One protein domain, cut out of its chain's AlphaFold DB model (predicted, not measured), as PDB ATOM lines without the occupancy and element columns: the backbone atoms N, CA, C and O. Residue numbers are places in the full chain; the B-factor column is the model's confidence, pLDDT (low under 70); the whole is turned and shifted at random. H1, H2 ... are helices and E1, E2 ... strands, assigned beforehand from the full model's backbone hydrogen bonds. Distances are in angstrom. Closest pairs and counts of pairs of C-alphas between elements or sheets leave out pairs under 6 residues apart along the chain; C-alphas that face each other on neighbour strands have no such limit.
ATOM      1  N   VAL A   4     -18.012 -13.932   0.822       74.56
ATOM      2  CA  VAL A   4     -19.143 -13.260   0.178       74.56
ATOM      3  C   VAL A   4     -18.909 -11.758   0.179       74.56
ATOM      4  O   VAL A   4     -18.942 -11.156  -0.889       74.56
ATOM      5  N   LEU A   5     -18.588 -11.155   1.330       77.38
ATOM      6  CA  LEU A   5     -18.318  -9.711   1.406       77.38
ATOM      7  C   LEU A   5     -17.105  -9.314   0.555       77.38
ATOM      8  O   LEU A   5     -17.148  -8.317  -0.162       77.38
ATOM      9  N   LYS A   6     -16.057 -10.142   0.555       78.12
ATOM     10  CA  LYS A   6     -14.894  -9.969  -0.318       78.12
ATOM     11  C   LYS A   6     -15.278 -10.008  -1.794       78.12
ATOM     12  O   LYS A   6     -14.820  -9.167  -2.558       78.12
ATOM     13  N   GLY A   7     -16.099 -10.975  -2.200       78.19
ATOM     14  CA  GLY A   7     -16.591 -11.069  -3.574       78.19
ATOM     15  C   GLY A   7     -17.476  -9.882  -3.956       78.19
ATOM     16  O   GLY A   7     -17.353  -9.364  -5.060       78.19
ATOM     17  N   LEU A   8     -18.319  -9.402  -3.039       82.31
ATOM     18  CA  LEU A   8     -19.147  -8.217  -3.261       82.31
ATOM     19  C   LEU A   8     -18.286  -6.969  -3.465       82.31
ATOM     20  O   LEU A   8     -18.407  -6.331  -4.504       82.31
ATOM     21  N   LEU A   9     -17.373  -6.664  -2.540       82.75
ATOM     22  CA  LEU A   9     -16.502  -5.484  -2.617       82.75
ATOM     23  C   LEU A   9     -15.533  -5.527  -3.802       82.75
ATOM     24  O   LEU A   9     -15.188  -4.484  -4.353       82.75
ATOM     25  N   ALA A  10     -15.068  -6.713  -4.201       79.88
ATOM     26  CA  ALA A  10     -14.144  -6.863  -5.326       79.88
ATOM     27  C   ALA A  10     -14.806  -6.599  -6.679       79.88
ATOM     28  O   ALA A  10     -14.114  -6.227  -7.624       79.88
ATOM     29  N   ASN A  11     -16.121  -6.789  -6.768       79.50
ATOM     30  CA  ASN A  11     -16.845  -6.726  -8.029       79.50
ATOM     31  C   ASN A  11     -17.872  -5.589  -8.082       79.50
ATOM     32  O   ASN A  11     -18.380  -5.312  -9.160       79.50
ATOM     33  N   ASN A  12     -18.181  -4.939  -6.954       83.06
ATOM     34  CA  ASN A  12     -19.264  -3.962  -6.827       83.06
ATOM     35  C   ASN A  12     -18.907  -2.812  -5.888       83.06
ATOM     36  O   ASN A  12     -17.825  -2.754  -5.293       83.06
ATOM     37  N   ILE A  13     -19.879  -1.916  -5.765       84.88
ATOM     38  CA  ILE A  13     -19.932  -0.838  -4.794       84.88
ATOM     39  C   ILE A  13     -20.951  -1.231  -3.736       84.88
ATOM     40  O   ILE A  13     -22.082  -1.622  -4.043       84.88
ATOM     41  N   VAL A  14     -20.534  -1.157  -2.482       87.75
ATOM     42  CA  VAL A  14     -21.330  -1.604  -1.346       87.75
ATOM     43  C   VAL A  14     -21.416  -0.465  -0.353       87.75
ATOM     44  O   VAL A  14     -20.398   0.034   0.112       87.75
ATOM     45  N   GLU A  15     -22.627  -0.065  -0.003       87.81
ATOM     46  CA  GLU A  15     -22.848   0.825   1.127       87.81
ATOM     47  C   GLU A  15     -22.855   0.005   2.410       87.81
ATOM     48  O   GLU A  15     -23.539  -1.015   2.520       87.81
ATOM     49  N   ILE A  16     -22.050   0.426   3.376       87.19
ATOM     50  CA  ILE A  16     -21.892  -0.264   4.650       87.19
ATOM     51  C   ILE A  16     -22.105   0.747   5.761       87.19
ATOM     52  O   ILE A  16     -21.449   1.789   5.802       87.19
ATOM     53  N   GLY A  17     -23.014   0.406   6.667       86.38
ATOM     54  CA  GLY A  17     -23.110   1.040   7.970       86.38
ATOM     55  C   GLY A  17     -22.231   0.297   8.956       86.38
ATOM     56  O   GLY A  17     -22.320  -0.928   9.043       86.38
ATOM     57  N   TYR A  18     -21.406   1.014   9.702       85.00
ATOM     58  CA  TYR A  18     -20.475   0.444  10.664       85.00
ATOM     59  C   TYR A  18     -20.273   1.368  11.868       85.00
ATOM     60  O   TYR A  18     -20.505   2.568  11.777       85.00
ATOM     61  N   ALA A  19     -19.861   0.815  13.003       82.38
ATOM     62  CA  ALA A  19     -19.401   1.580  14.150       82.38
ATOM     63  C   ALA A  19     -17.975   2.069  13.872       82.38
ATOM     64  O   ALA A  19     -17.066   1.267  13.662       82.38
ATOM     65  N   SER A  20     -17.780   3.384  13.823       81.25
ATOM     66  CA  SER A  20     -16.460   3.974  13.641       81.25
ATOM     67  C   SER A  20     -15.585   3.785  14.887       81.25
ATOM     68  O   SER A  20     -16.073   3.401  15.951       81.25
ATOM     69  N   LYS A  21     -14.286   4.102  14.781       77.69
ATOM     70  CA  LYS A  21     -13.330   4.048  15.904       77.69
ATOM     71  C   LYS A  21     -13.829   4.808  17.143       77.69
ATOM     72  O   LYS A  21     -13.532   4.398  18.259       77.69
ATOM     73  N   TYR A  22     -14.584   5.885  16.938       75.00
ATOM     74  CA  TYR A  22     -15.115   6.749  17.997       75.00
ATOM     75  C   TYR A  22     -16.565   6.393  18.381       75.00
ATOM     76  O   TYR A  22     -17.257   7.176  19.023       75.00
ATOM     77  N   GLY A  23     -17.059   5.224  17.957       71.44
ATOM     78  CA  GLY A  23     -18.378   4.711  18.329       71.44
ATOM     79  C   GLY A  23     -19.551   5.303  17.543       71.44
ATOM     80  O   GLY A  23     -20.704   5.009  17.862       71.44
ATOM     81  N   PHE A  24     -19.296   6.101  16.502       72.81
ATOM     82  CA  PHE A  24     -20.360   6.607  15.641       72.81
ATOM     83  C   PHE A  24     -20.926   5.491  14.768       72.81
ATOM     84  O   PHE A  24     -20.162   4.844  14.051       72.81
ATOM     85  N   PRO A  25     -22.251   5.277  14.731       75.75
ATOM     86  CA  PRO A  25     -22.841   4.509  13.651       75.75
ATOM     87  C   PRO A  25     -22.726   5.358  12.383       75.75
ATOM     88  O   PRO A  25     -23.401   6.377  12.238       75.75
ATOM     89  N   THR A  26     -21.842   4.964  11.481       82.38
ATOM     90  CA  THR A  26     -21.403   5.742  10.327       82.38
ATOM     91  C   THR A  26     -21.638   4.967   9.039       82.38
ATOM     92  O   THR A  26     -21.591   3.741   9.020       82.38
ATOM     93  N   MET A  27     -21.917   5.687   7.955       85.69
ATOM     94  CA  MET A  27     -22.130   5.130   6.625       85.69
ATOM     95  C   MET A  27     -20.949   5.415   5.707       85.69
ATOM     96  O   MET A  27     -20.391   6.508   5.706       85.69
ATOM     97  N   GLY A  28     -20.592   4.449   4.874       87.62
ATOM     98  CA  GLY A  28     -19.643   4.659   3.785       87.62
ATOM     99  C   GLY A  28     -20.021   3.851   2.559       87.62
ATOM    100  O   GLY A  28     -20.773   2.877   2.646       87.62
ATOM    101  N   VAL A  29     -19.493   4.266   1.412       89.12
ATOM    102  CA  VAL A  29     -19.657   3.569   0.135       89.12
ATOM    103  C   VAL A  29     -18.309   3.017  -0.265       89.12
ATOM    104  O   VAL A  29     -17.356   3.763  -0.464       89.12
ATOM    105  N   PHE A  30     -18.239   1.696  -0.359       89.38
ATOM    106  CA  PHE A  30     -16.995   0.956  -0.363       89.38
ATOM    107  C   PHE A  30     -16.820   0.096  -1.605       89.38
ATOM    108  O   PHE A  30     -17.759  -0.530  -2.101       89.38
ATOM    109  N   SER A  31     -15.577  -0.010  -2.063       86.31
ATOM    110  CA  SER A  31     -15.148  -1.058  -2.987       86.31
ATOM    111  C   SER A  31     -13.686  -1.417  -2.750       86.31
ATOM    112  O   SER A  31     -12.889  -0.609  -2.271       86.31
ATOM    113  N   THR A  32     -13.318  -2.643  -3.111       81.44
ATOM    114  CA  THR A  32     -11.913  -3.068  -3.233       81.44
ATOM    115  C   THR A  32     -11.469  -3.147  -4.693       81.44
ATOM    116  O   THR A  32     -10.333  -3.524  -4.977       81.44
ATOM    117  N   ASN A  33     -12.355  -2.826  -5.641       78.69
ATOM    118  CA  ASN A  33     -12.022  -2.837  -7.055       78.69
ATOM    119  C   ASN A  33     -11.177  -1.610  -7.424       78.69
ATOM    120  O   ASN A  33     -11.677  -0.492  -7.549       78.69
ATOM    121  N   LEU A  34      -9.881  -1.832  -7.649       74.81
ATOM    122  CA  LEU A  34      -8.932  -0.768  -7.982       74.81
ATOM    123  C   LEU A  34      -9.274  -0.033  -9.285       74.81
ATOM    124  O   LEU A  34      -8.844   1.105  -9.452       74.81
ATOM    125  N   SER A  35     -10.035  -0.640 -10.206       73.00
ATOM    126  CA  SER A  35     -10.452   0.043 -11.439       73.00
ATOM    127  C   SER A  35     -11.351   1.250 -11.158       73.00
ATOM    128  O   SER A  35     -11.355   2.198 -11.943       73.00
ATOM    129  N   PHE A  36     -12.066   1.239 -10.029       72.94
ATOM    130  CA  PHE A  36     -12.955   2.316  -9.616       72.94
ATOM    131  C   PHE A  36     -12.241   3.439  -8.863       72.94
ATOM    132  O   PHE A  36     -12.782   4.538  -8.797       72.94
ATOM    133  N   ILE A  37     -11.041   3.196  -8.334       74.00
ATOM    134  CA  ILE A  37     -10.283   4.165  -7.533       74.00
ATOM    135  C   ILE A  37      -9.454   5.064  -8.461       74.00
ATOM    136  O   ILE A  37      -8.868   4.576  -9.429       74.00
ATOM    137  N   GLU A  38      -9.381   6.366  -8.187       73.88
ATOM    138  CA  GLU A  38      -8.549   7.317  -8.942       73.88
ATOM    139  C   GLU A  38      -7.057   6.935  -8.877       73.88
ATOM    140  O   GLU A  38      -6.560   6.483  -7.845       73.88
ATOM    141  N   GLU A  39      -6.325   7.085  -9.985       71.06
ATOM    142  CA  GLU A  39      -4.937   6.604 -10.112       71.06
ATOM    143  C   GLU A  39      -3.977   7.256  -9.103       71.06
ATOM    144  O   GLU A  39      -3.111   6.579  -8.547       71.06
ATOM    145  N   GLU A  40      -4.189   8.535  -8.792       70.38
ATOM    146  CA  GLU A  40      -3.418   9.290  -7.798       70.38
ATOM    147  C   GLU A  40      -3.514   8.653  -6.401       70.38
ATOM    148  O   GLU A  40      -2.508   8.500  -5.708       70.38
ATOM    149  N   ILE A  41      -4.700   8.168  -6.033       69.56
ATOM    150  CA  ILE A  41      -4.979   7.537  -4.737       69.56
ATOM    151  C   ILE A  41      -4.429   6.104  -4.681       69.56
ATOM    152  O   ILE A  41      -3.956   5.648  -3.642       69.56
ATOM    153  N   ARG A  42      -4.398   5.385  -5.813       66.69
ATOM    154  CA  ARG A  42      -3.774   4.045  -5.884       66.69
ATOM    155  C   ARG A  42      -2.274   4.071  -5.583       66.69
ATOM    156  O   ARG A  42      -1.709   3.038  -5.233       66.69
ATOM    157  N   SER A  43      -1.631   5.218  -5.796       61.50
ATOM    158  CA  SER A  43      -0.180   5.388  -5.686       61.50
ATOM    159  C   SER A  43       0.301   5.773  -4.282       61.50
ATOM    160  O   SER A  43       1.503   5.729  -4.010       61.50
ATOM    161  N   THR A  44      -0.617   6.127  -3.376       59.00
ATOM    162  CA  THR A  44      -0.286   6.489  -1.996       59.00
ATOM    163  C   THR A  44       0.208   5.240  -1.247       59.00
ATOM    164  O   THR A  44      -0.436   4.193  -1.343       59.00
ATOM    165  N   PRO A  45       1.357   5.287  -0.536       50.06
ATOM    166  CA  PRO A  45       1.870   4.141   0.203       50.06
ATOM    167  C   PRO A  45       0.865   3.741   1.275       50.06
ATOM    168  O   PRO A  45       0.711   4.382   2.309       50.06
ATOM    169  N   ASN A  46       0.157   2.673   0.957       51.28
ATOM    170  CA  ASN A  46      -0.928   2.143   1.737       51.28
ATOM    171  C   ASN A  46      -0.305   1.387   2.931       51.28
ATOM    172  O   ASN A  46       0.560   0.531   2.697       51.28
ATOM    173  N   PRO A  47      -0.652   1.678   4.200       42.47
ATOM    174  CA  PRO A  47      -0.240   0.849   5.326       42.47
ATOM    175  C   PRO A  47      -1.058  -0.448   5.285       42.47
ATOM    176  O   PRO A  47      -1.920  -0.685   6.119       42.47
ATOM    177  N   ILE A  48      -0.809  -1.281   4.270       43.50
ATOM    178  CA  ILE A  48      -1.482  -2.563   4.063       43.50
ATOM    179  C   ILE A  48      -0.986  -3.504   5.154       43.50
ATOM    180  O   ILE A  48       0.017  -4.209   4.984       43.50
ATOM    181  N   ASN A  49      -1.685  -3.529   6.280       44.00
ATOM    182  CA  ASN A  49      -1.559  -4.620   7.223       44.00
ATOM    183  C   ASN A  49      -2.426  -5.768   6.720       44.00
ATOM    184  O   ASN A  49      -3.648  -5.762   6.781       44.00
ATOM    185  N   LYS A  50      -1.761  -6.802   6.202       43.41
ATOM    186  CA  LYS A  50      -2.392  -8.089   5.905       43.41
ATOM    187  C   LYS A  50      -2.881  -8.704   7.222       43.41
ATOM    188  O   LYS A  50      -2.126  -9.435   7.860       43.41
ATOM    189  N   GLY A  51      -4.112  -8.412   7.626       52.47
ATOM    190  CA  GLY A  51      -4.662  -8.897   8.894       52.47
ATOM    191  C   GLY A  51      -6.145  -8.610   9.124       52.47
ATOM    192  O   GLY A  51      -6.793  -9.407   9.800       52.47
ATOM    193  N   ASP A  52      -6.687  -7.553   8.520       57.88
ATOM    194  CA  ASP A  52      -7.969  -6.993   8.963       57.88
ATOM    195  C   ASP A  52      -9.193  -7.741   8.392       57.88
ATOM    196  O   ASP A  52      -9.150  -8.415   7.346       57.88
ATOM    197  N   PHE A  53     -10.318  -7.676   9.115       66.75
ATOM    198  CA  PHE A  53     -11.550  -8.351   8.711       66.75
ATOM    199  C   PHE A  53     -12.156  -7.692   7.466       66.75
ATOM    200  O   PHE A  53     -12.546  -8.405   6.537       66.75
ATOM    201  N   PHE A  54     -12.200  -6.365   7.426       73.12
ATOM    202  CA  PHE A  54     -12.705  -5.561   6.322       73.12
ATOM    203  C   PHE A  54     -11.706  -4.440   6.040       73.12
ATOM    204  O   PHE A  54     -11.312  -3.728   6.949       73.12
ATOM    205  N   GLU A  55     -11.312  -4.295   4.781       79.38
ATOM    206  CA  GLU A  55     -10.443  -3.218   4.308       79.38
ATOM    207  C   GLU A  55     -10.961  -2.829   2.926       79.38
ATOM    208  O   GLU A  55     -10.959  -3.654   2.007       79.38
ATOM    209  N   ALA A  56     -11.472  -1.609   2.789       83.81
ATOM    210  CA  ALA A  56     -12.017  -1.119   1.529       83.81
ATOM    211  C   ALA A  56     -11.847   0.395   1.398       83.81
ATOM    212  O   ALA A  56     -11.668   1.111   2.383       83.81
ATOM    213  N   PHE A  57     -11.897   0.878   0.160       85.94
ATOM    214  CA  PHE A  57     -11.820   2.302  -0.130       85.94
ATOM    215  C   PHE A  57     -13.195   2.950   0.032       85.94
ATOM    216  O   PHE A  57     -14.131   2.532  -0.648       85.94
ATOM    217  N   ASP A  58     -13.306   3.946   0.912       87.31
ATOM    218  CA  ASP A  58     -14.481   4.807   1.058       87.31
ATOM    219  C   ASP A  58     -14.452   5.897  -0.020       87.31
ATOM    220  O   ASP A  58     -13.606   6.796   0.011       87.31
ATOM    221  N   PHE A  59     -15.381   5.836  -0.972       84.12
ATOM    222  CA  PHE A  59     -15.464   6.810  -2.060       84.12
ATOM    223  C   PHE A  59     -15.868   8.209  -1.594       84.12
ATOM    224  O   PHE A  59     -15.408   9.189  -2.177       84.12
ATOM    225  N   ALA A  60     -16.690   8.320  -0.549       79.69
ATOM    226  CA  ALA A  60     -17.189   9.611  -0.083       79.69
ATOM    227  C   ALA A  60     -16.104  10.398   0.663       79.69
ATOM    228  O   ALA A  60     -15.998  11.615   0.519       79.69
ATOM    229  N   ARG A  61     -15.269   9.690   1.429       79.00
ATOM    230  CA  ARG A  61     -14.173  10.267   2.232       79.00
ATOM    231  C   ARG A  61     -12.812  10.196   1.560       79.00
ATOM    232  O   ARG A  61     -11.840  10.769   2.040       79.00
ATOM    233  N   LYS A  62     -12.730   9.478   0.441       80.50
ATOM    234  CA  LYS A  62     -11.505   9.248  -0.325       80.50
ATOM    235  C   LYS A  62     -10.364   8.669   0.522       80.50
ATOM    236  O   LYS A  62      -9.202   9.028   0.338       80.50
ATOM    237  N   LYS A  63     -10.685   7.746   1.433       80.50
ATOM    238  CA  LYS A  63      -9.714   7.081   2.315       80.50
ATOM    239  C   LYS A  63      -9.965   5.583   2.404       80.50
ATOM    240  O   LYS A  63     -11.069   5.111   2.152       80.50
ATOM    241  N   PHE A  64      -8.940   4.829   2.782       80.25
ATOM    242  CA  PHE A  64      -9.121   3.429   3.155       80.25
ATOM    243  C   PHE A  64      -9.665   3.343   4.579       80.25
ATOM    244  O   PHE A  64      -9.216   4.067   5.467       80.25
ATOM    245  N   VAL A  65     -10.637   2.457   4.780       82.62
ATOM    246  CA  VAL A  65     -11.205   2.150   6.093       82.62
ATOM    247  C   VAL A  65     -10.933   0.687   6.397       82.62
ATOM    248  O   VAL A  65     -11.267  -0.189   5.594       82.62
ATOM    249  N   CYS A  66     -10.350   0.449   7.569       82.81
ATOM    250  CA  CYS A  66     -10.118  -0.876   8.122       82.81
ATOM    251  C   CYS A  66     -11.066  -1.108   9.299       82.81
ATOM    252  O   CYS A  66     -11.180  -0.250  10.173       82.81
ATOM    253  N   LEU A  67     -11.729  -2.265   9.321       78.00
ATOM    254  CA  LEU A  67     -12.490  -2.753  10.469       78.00
ATOM    255  C   LEU A  67     -11.947  -4.117  10.885       78.00
ATOM    256  O   LEU A  67     -11.746  -5.016  10.055       78.00
ATOM    257  N   ASP A  68     -11.773  -4.281  12.190       74.06
ATOM    258  CA  ASP A  68     -11.106  -5.447  12.764       74.06
ATOM    259  C   ASP A  68     -12.072  -6.603  13.039       74.06
ATOM    260  O   ASP A  68     -11.646  -7.755  13.172       74.06
ATOM    261  N   ASN A  69     -13.384  -6.341  13.111       77.69
ATOM    262  CA  ASN A  69     -14.367  -7.355  13.477       77.69
ATOM    263  C   ASN A  69     -15.723  -7.201  12.743       77.69
ATOM    264  O   ASN A  69     -16.044  -6.161  12.176       77.69
ATOM    265  N   TRP A  70     -16.532  -8.273  12.736       75.25
ATOM    266  CA  TRP A  70     -17.877  -8.266  12.126       75.25
ATOM    267  C   TRP A  70     -18.914  -7.513  12.963       75.25
ATOM    268  O   TRP A  70     -19.879  -7.004  12.406       75.25
ATOM    269  N   SER A  71     -18.746  -7.462  14.289       78.75
ATOM    270  CA  SER A  71     -19.676  -6.753  15.177       78.75
ATOM    271  C   SER A  71     -19.696  -5.245  14.946       78.75
ATOM    272  O   SER A  71     -20.694  -4.613  15.273       78.75
ATOM    273  N   ASP A  72     -18.646  -4.693  14.339       81.25
ATOM    274  CA  ASP A  72     -18.592  -3.293  13.943       81.25
ATOM    275  C   ASP A  72     -19.494  -3.027  12.733       81.25
ATOM    276  O   ASP A  72     -19.905  -1.894  12.531       81.25
ATOM    277  N   ILE A  73     -19.850  -4.037  11.929       83.12
ATOM    278  CA  ILE A  73     -20.743  -3.859  10.780       83.12
ATOM    279  C   ILE A  73     -22.202  -3.873  11.249       83.12
ATOM    280  O   ILE A  73     -22.728  -4.881  11.717       83.12
ATOM    281  N   ILE A  74     -22.877  -2.743  11.050       82.81
ATOM    282  CA  ILE A  74     -24.275  -2.504  11.422       82.81
ATOM    283  C   ILE A  74     -25.212  -2.904  10.280       82.81
ATOM    284  O   ILE A  74     -26.263  -3.503  10.506       82.81
ATOM    285  N   SER A  75     -24.859  -2.560   9.038       83.06
ATOM    286  CA  SER A  75     -25.688  -2.849   7.864       83.06
ATOM    287  C   SER A  75     -24.857  -2.951   6.591       83.06
ATOM    288  O   SER A  75     -23.781  -2.369   6.490       83.06
ATOM    289  N   ILE A  76     -25.367  -3.696   5.609       83.81
ATOM    290  CA  ILE A  76     -24.753  -3.844   4.288       83.81
ATOM    291  C   ILE A  76     -25.855  -3.703   3.242       83.81
ATOM    292  O   ILE A  76     -26.839  -4.444   3.265       83.81
ATOM    293  N   LYS A  77     -25.667  -2.782   2.302       83.38
ATOM    294  CA  LYS A  77     -26.519  -2.563   1.137       83.38
ATOM    295  C   LYS A  77     -25.663  -2.684  -0.117       83.38
ATOM    296  O   LYS A  77     -24.712  -1.938  -0.320       83.38
ATOM    297  N   VAL A  78     -26.000  -3.645  -0.967       81.44
ATOM    298  CA  VAL A  78     -25.307  -3.858  -2.241       81.44
ATOM    299  C   VAL A  78     -26.081  -3.134  -3.332       81.44
ATOM    300  O   VAL A  78     -27.256  -3.437  -3.542       81.44
ATOM    301  N   TYR A  79     -25.431  -2.205  -4.029       78.94
ATOM    302  CA  TYR A  79     -25.988  -1.634  -5.251       78.94
ATOM    303  C   TYR A  79     -25.837  -2.658  -6.375       78.94
ATOM    304  O   TYR A  79     -24.737  -3.143  -6.642       78.94
ATOM    305  N   ASN A  80     -26.963  -3.054  -6.967       71.06
ATOM    306  CA  ASN A  80     -27.045  -4.162  -7.910       71.06
ATOM    307  C   ASN A  80     -27.595  -3.663  -9.254       71.06
ATOM    308  O   ASN A  80     -28.708  -3.136  -9.255       71.06
ATOM    309  N   PRO A  81     -26.879  -3.861 -10.376       69.94
ATOM    310  CA  PRO A  81     -27.439  -3.637 -11.700       69.94
ATOM    311  C   PRO A  81     -28.695  -4.486 -11.925       69.94
ATOM    312  O   PRO A  81     -28.737  -5.673 -11.573       69.94
ATOM    313  N   ASP A  82     -29.710  -3.892 -12.548       71.38
ATOM    314  CA  ASP A  82     -30.995  -4.551 -12.775       71.38
ATOM    315  C   ASP A  82     -30.844  -5.918 -13.459       71.38
ATOM    316  O   ASP A  82     -30.096  -6.106 -14.421       71.38
ATOM    317  N   GLY A  83     -31.578  -6.906 -12.942       70.94
ATOM    318  CA  GLY A  83     -31.591  -8.268 -13.480       70.94
ATOM    319  C   GLY A  83     -30.363  -9.122 -13.143       70.94
ATOM    320  O   GLY A  83     -30.311 -10.276 -13.573       70.94
ATOM    321  N   THR A  84     -29.405  -8.624 -12.353       80.50
ATOM    322  CA  THR A  84     -28.244  -9.417 -11.928       80.50
ATOM    323  C   THR A  84     -28.515 -10.155 -10.614       80.50
ATOM    324  O   THR A  84     -28.997  -9.589  -9.632       80.50
ATOM    325  N   ALA A  85     -28.199 -11.452 -10.565       81.06
ATOM    326  CA  ALA A  85     -28.329 -12.238  -9.341       81.06
ATOM    327  C   ALA A  85     -27.163 -11.954  -8.365       81.06
ATOM    328  O   ALA A  85     -26.011 -11.898  -8.804       81.06
ATOM    329  N   PRO A  86     -27.393 -11.897  -7.037       75.31
ATOM    330  CA  PRO A  86     -26.323 -11.671  -6.057       75.31
ATOM    331  C   PRO A  86     -25.156 -12.666  -6.151       75.31
ATOM    332  O   PRO A  86     -24.004 -12.306  -5.932       75.31
ATOM    333  N   SER A  87     -25.423 -13.921  -6.525       81.56
ATOM    334  CA  SER A  87     -24.374 -14.926  -6.740       81.56
ATOM    335  C   SER A  87     -23.437 -14.580  -7.897       81.56
ATOM    336  O   SER A  87     -22.260 -14.931  -7.856       81.56
ATOM    337  N   ASP A  88     -23.948 -13.907  -8.928       82.25
ATOM    338  CA  ASP A  88     -23.166 -13.513 -10.099       82.25
ATOM    339  C   ASP A  88     -22.330 -12.261  -9.818       82.25
ATOM    340  O   ASP A  88     -21.200 -12.176 -10.301       82.25
ATOM    341  N   LEU A  89     -22.828 -11.369  -8.954       75.38
ATOM    342  CA  LEU A  89     -22.060 -10.265  -8.375       75.38
ATOM    343  C   LEU A  89     -20.872 -10.775  -7.547       75.38
ATOM    344  O   LEU A  89     -19.737 -10.360  -7.762       75.38
ATOM    345  N   VAL A  90     -21.110 -11.720  -6.629       80.81
ATOM    346  CA  VAL A  90     -20.053 -12.325  -5.791       80.81
ATOM    347  C   VAL A  90     -19.016 -13.052  -6.649       80.81
ATOM    348  O   VAL A  90     -17.822 -12.999  -6.361       80.81
ATOM    349  N   ALA A  91     -19.465 -13.726  -7.710       81.50
ATOM    350  CA  ALA A  91     -18.604 -14.460  -8.632       81.50
ATOM    351  C   ALA A  91     -17.867 -13.568  -9.650       81.50
ATOM    352  O   ALA A  91     -17.070 -14.098 -10.424       81.50
ATOM    353  N   GLY A  92     -18.137 -12.258  -9.686       76.25
ATOM    354  CA  GLY A  92     -17.529 -11.323 -10.639       76.25
ATOM    355  C   GLY A  92     -17.937 -11.552 -12.093       76.25
ATOM    356  O   GLY A  92     -17.190 -11.222 -13.010       76.25
ATOM    357  N   LYS A  93     -19.107 -12.156 -12.325       82.19
ATOM    358  CA  LYS A  93     -19.654 -12.351 -13.679       82.19
ATOM    359  C   LYS A  93     -20.343 -11.102 -14.224       82.19
ATOM    360  O   LYS A  93     -20.558 -11.010 -15.428       82.19
ATOM    361  N   SER A  94     -20.717 -10.193 -13.334       75.06
ATOM    362  CA  SER A  94     -21.313  -8.897 -13.626       75.06
ATOM    363  C   SER A  94     -20.711  -7.883 -12.655       75.06
ATOM    364  O   SER A  94     -20.467  -8.215 -11.491       75.06
ATOM    365  N   SER A  95     -20.432  -6.685 -13.153       70.31
ATOM    366  CA  SER A  95     -19.892  -5.565 -12.387       70.31
ATOM    367  C   SER A  95     -20.515  -4.273 -12.917       70.31
ATOM    368  O   SER A  95     -20.631  -4.164 -14.143       70.31
ATOM    369  N   PRO A  96     -20.876  -3.309 -12.050       73.56
ATOM    370  CA  PRO A  96     -21.376  -2.008 -12.474       73.56
ATOM    371  C   PRO A  96     -20.343  -1.312 -13.358       73.56
ATOM    372  O   PRO A  96     -19.128  -1.471 -13.165       73.56
ATOM    373  N   ASP A  97     -20.823  -0.564 -14.345       77.94
ATOM    374  CA  ASP A  97     -19.940   0.254 -15.160       77.94
ATOM    375  C   ASP A  97     -19.565   1.560 -14.437       77.94
ATOM    376  O   ASP A  97     -19.925   1.805 -13.282       77.94
ATOM    377  N   LYS A  98     -18.755   2.394 -15.095       78.44
ATOM    378  CA  LYS A  98     -18.305   3.659 -14.505       78.44
ATOM    379  C   LYS A  98     -19.475   4.625 -14.253       78.44
ATOM    380  O   LYS A  98     -19.415   5.376 -13.290       78.44
ATOM    381  N   SER A  99     -20.499   4.598 -15.106       83.19
ATOM    382  CA  SER A  99     -21.680   5.454 -14.997       83.19
ATOM    383  C   SER A  99     -22.554   5.027 -13.825       83.19
ATOM    384  O   SER A  99     -22.860   5.863 -12.985       83.19
ATOM    385  N   ASP A 100     -22.871   3.731 -13.719       80.62
ATOM    386  CA  ASP A 100     -23.629   3.177 -12.588       80.62
ATOM    387  C   ASP A 100     -22.919   3.476 -11.263       80.62
ATOM    388  O   ASP A 100     -23.534   3.806 -10.251       80.62
ATOM    389  N   ARG A 101     -21.583   3.372 -11.268       81.50
ATOM    390  CA  ARG A 101     -20.755   3.709 -10.114       81.50
ATOM    391  C   ARG A 101     -20.909   5.162  -9.709       81.50
ATOM    392  O   ARG A 101     -21.093   5.435  -8.527       81.50
ATOM    393  N   ASP A 102     -20.740   6.062 -10.669       84.19
ATOM    394  CA  ASP A 102     -20.776   7.498 -10.410       84.19
ATOM    395  C   ASP A 102     -22.168   7.898  -9.913       84.19
ATOM    396  O   ASP A 102     -22.258   8.577  -8.902       84.19
ATOM    397  N   GLU A 103     -23.238   7.335 -10.480       85.62
ATOM    398  CA  GLU A 103     -24.611   7.547 -10.006       85.62
ATOM    399  C   GLU A 103     -24.832   7.060  -8.564       85.62
ATOM    400  O   GLU A 103     -25.450   7.753  -7.758       85.62
ATOM    401  N   VAL A 104     -24.300   5.890  -8.197       83.50
ATOM    402  CA  VAL A 104     -24.387   5.375  -6.820       83.50
ATOM    403  C   VAL A 104     -23.620   6.262  -5.839       83.50
ATOM    404  O   VAL A 104     -24.101   6.515  -4.733       83.50
ATOM    405  N   ILE A 105     -22.419   6.705  -6.216       81.75
ATOM    406  CA  ILE A 105     -21.589   7.574  -5.378       81.75
ATOM    407  C   ILE A 105     -22.252   8.940  -5.230       81.75
ATOM    408  O   ILE A 105     -22.391   9.409  -4.104       81.75
ATOM    409  N   ASP A 106     -22.696   9.544  -6.329       81.56
ATOM    410  CA  ASP A 106     -23.357  10.846  -6.340       81.56
ATOM    411  C   ASP A 106     -24.662  10.780  -5.547       81.56
ATOM    412  O   ASP A 106     -24.850  11.573  -4.635       81.56
ATOM    413  N   GLY A 107     -25.501   9.764  -5.768       78.81
ATOM    414  CA  GLY A 107     -26.730   9.564  -5.000       78.81
ATOM    415  C   GLY A 107     -26.477   9.331  -3.506       78.81
ATOM    416  O   GLY A 107     -27.222   9.836  -2.662       78.81
ATOM    417  N   PHE A 108     -25.404   8.619  -3.140       80.00
ATOM    418  CA  PHE A 108     -24.994   8.519  -1.738       80.00
ATOM    419  C   PHE A 108     -24.522   9.861  -1.194       80.00
ATOM    420  O   PHE A 108     -24.920  10.221  -0.090       80.00
ATOM    421  N   ILE A 109     -23.681  10.596  -1.923       74.94
ATOM    422  CA  ILE A 109     -23.161  11.901  -1.505       74.94
ATOM    423  C   ILE A 109     -24.290  12.914  -1.390       74.94
ATOM    424  O   ILE A 109     -24.271  13.670  -0.437       74.94
ATOM    425  N   GLU A 110     -25.276  12.915  -2.283       70.69
ATOM    426  CA  GLU A 110     -26.464  13.773  -2.241       70.69
ATOM    427  C   GLU A 110     -27.393  13.396  -1.081       70.69
ATOM    428  O   GLU A 110     -27.843  14.265  -0.339       70.69
ATOM    429  N   GLY A 111     -27.634  12.100  -0.856       66.31
ATOM    430  CA  GLY A 111     -28.458  11.615   0.259       66.31
ATOM    431  C   GLY A 111     -27.763  11.658   1.627       66.31
ATOM    432  O   GLY A 111     -28.419  11.618   2.666       66.31
ATOM    433  N   THR A 112     -26.430  11.720   1.650       61.41
ATOM    434  CA  THR A 112     -25.625  12.041   2.840       61.41
ATOM    435  C   THR A 112     -25.237  13.493   2.904       61.41
ATOM    436  O   THR A 112     -24.610  13.843   3.904       61.41
ATOM    437  N   ALA A 113     -25.545  14.287   1.865       50.69
ATOM    438  CA  ALA A 113     -24.999  15.618   1.685       50.69
ATOM    439  C   ALA A 113     -25.327  16.351   2.962       50.69
ATOM    440  O   ALA A 113     -26.492  16.655   3.231       50.69
TER     441      ALA A 113
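What this domain is: This is residues 4 to 113 of the 267 residues of an uncharacterized protein of Dehalococcoidia bacterium (UniProt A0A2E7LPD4). What shape do these coordinates make? One strongly twisted, curled sheet of five strands makes the body, its edge strands E4 and E5 only just apart, 8.3 A at their closest C-alphas; H1 packs on the sheet and H3 packs on H1. H4 only grazes the sheet at E2, and the stretch with H2 and the long link after it swings in a wide loop far from the middle. What is it built of? The printed part has 110 residues with four named helices and five named strands, in the order H1 E1 E2 H2 E3 E4 E5 H3 H4; the class is mixed, and the antiparallel sheet runs E4 E3 E2 E1 E5. It is compact, with a radius of gyration of the C-alphas of 13.6 A and spans of 38 by 31 by 30 A.

How they stand to each other: How does the first helix stand to the sheet? H1, residues 4 to 11, is on the sheet at a height of 8.0 A and lies only just over E2, residues 25 to 31, with 3 of its 8 C-alphas falling on that strand. On the local plane it runs along the strands, at 20 degrees to E2; their closest C-alphas, of Leu 9 and Ser 31, are 4.6 A apart. Which strands are neighbours of E1? E1, residues 14 to 19, forms an antiparallel hairpin with E2, where N 28 and O 16 are 2.9 A apart. E5, residues 73 to 78, is its other antiparallel neighbour, with N 15 and O 77 at 2.8 A. How does the sheet go on past E2? The pairing is staggered: E2 pairs with E1 over residues 25 to 30 and with E3, residues 54 to 58, over residues 30 to 31, where N 57 and O 31 are 3.0 A apart. E3 and E4, residues 63 to 67, form a hairpin, with N 65 and O 56 at 2.9 A. Where are the other helices? H3, residues 86 to 90, touches H1, the closest C-alphas being those of Gly 7 and Val 90, 4.3 A apart. H4, residues 98 to 111, only grazes the sheet with its residues 104 to 109; its closest C-alpha pair with E2 is Ile 105 and Val 29, 7.1 A. In H1, H3 and H4 every O i to N i+4 pair is within hydrogen-bond range; H2, residues 39 to 42, is not on the sheet and is too short for such a pair.

Where its parts are: Where does the first element begin? H1 starts at C-alpha 4, (-19.143, -13.260, 0.178), and is 10.7 A long. Which elements are longest? E2 measures 19.2 A, E1 15.9 A, and H4 19.6 A, ending at C-alpha 111, (-28.458, 11.615, 0.259).

The domain as a whole: How far does it reach? The two C-alphas farthest apart, of Tyr 22 and Gly 83, are 38.6 A apart. Is anything missing or uncertain? The printed part has no cut; the one long link is H2 to E3, 11 residues. Mean pLDDT of the printed part is 76.1, with residues 41 to 53, 81 and 111 to 113 under 70.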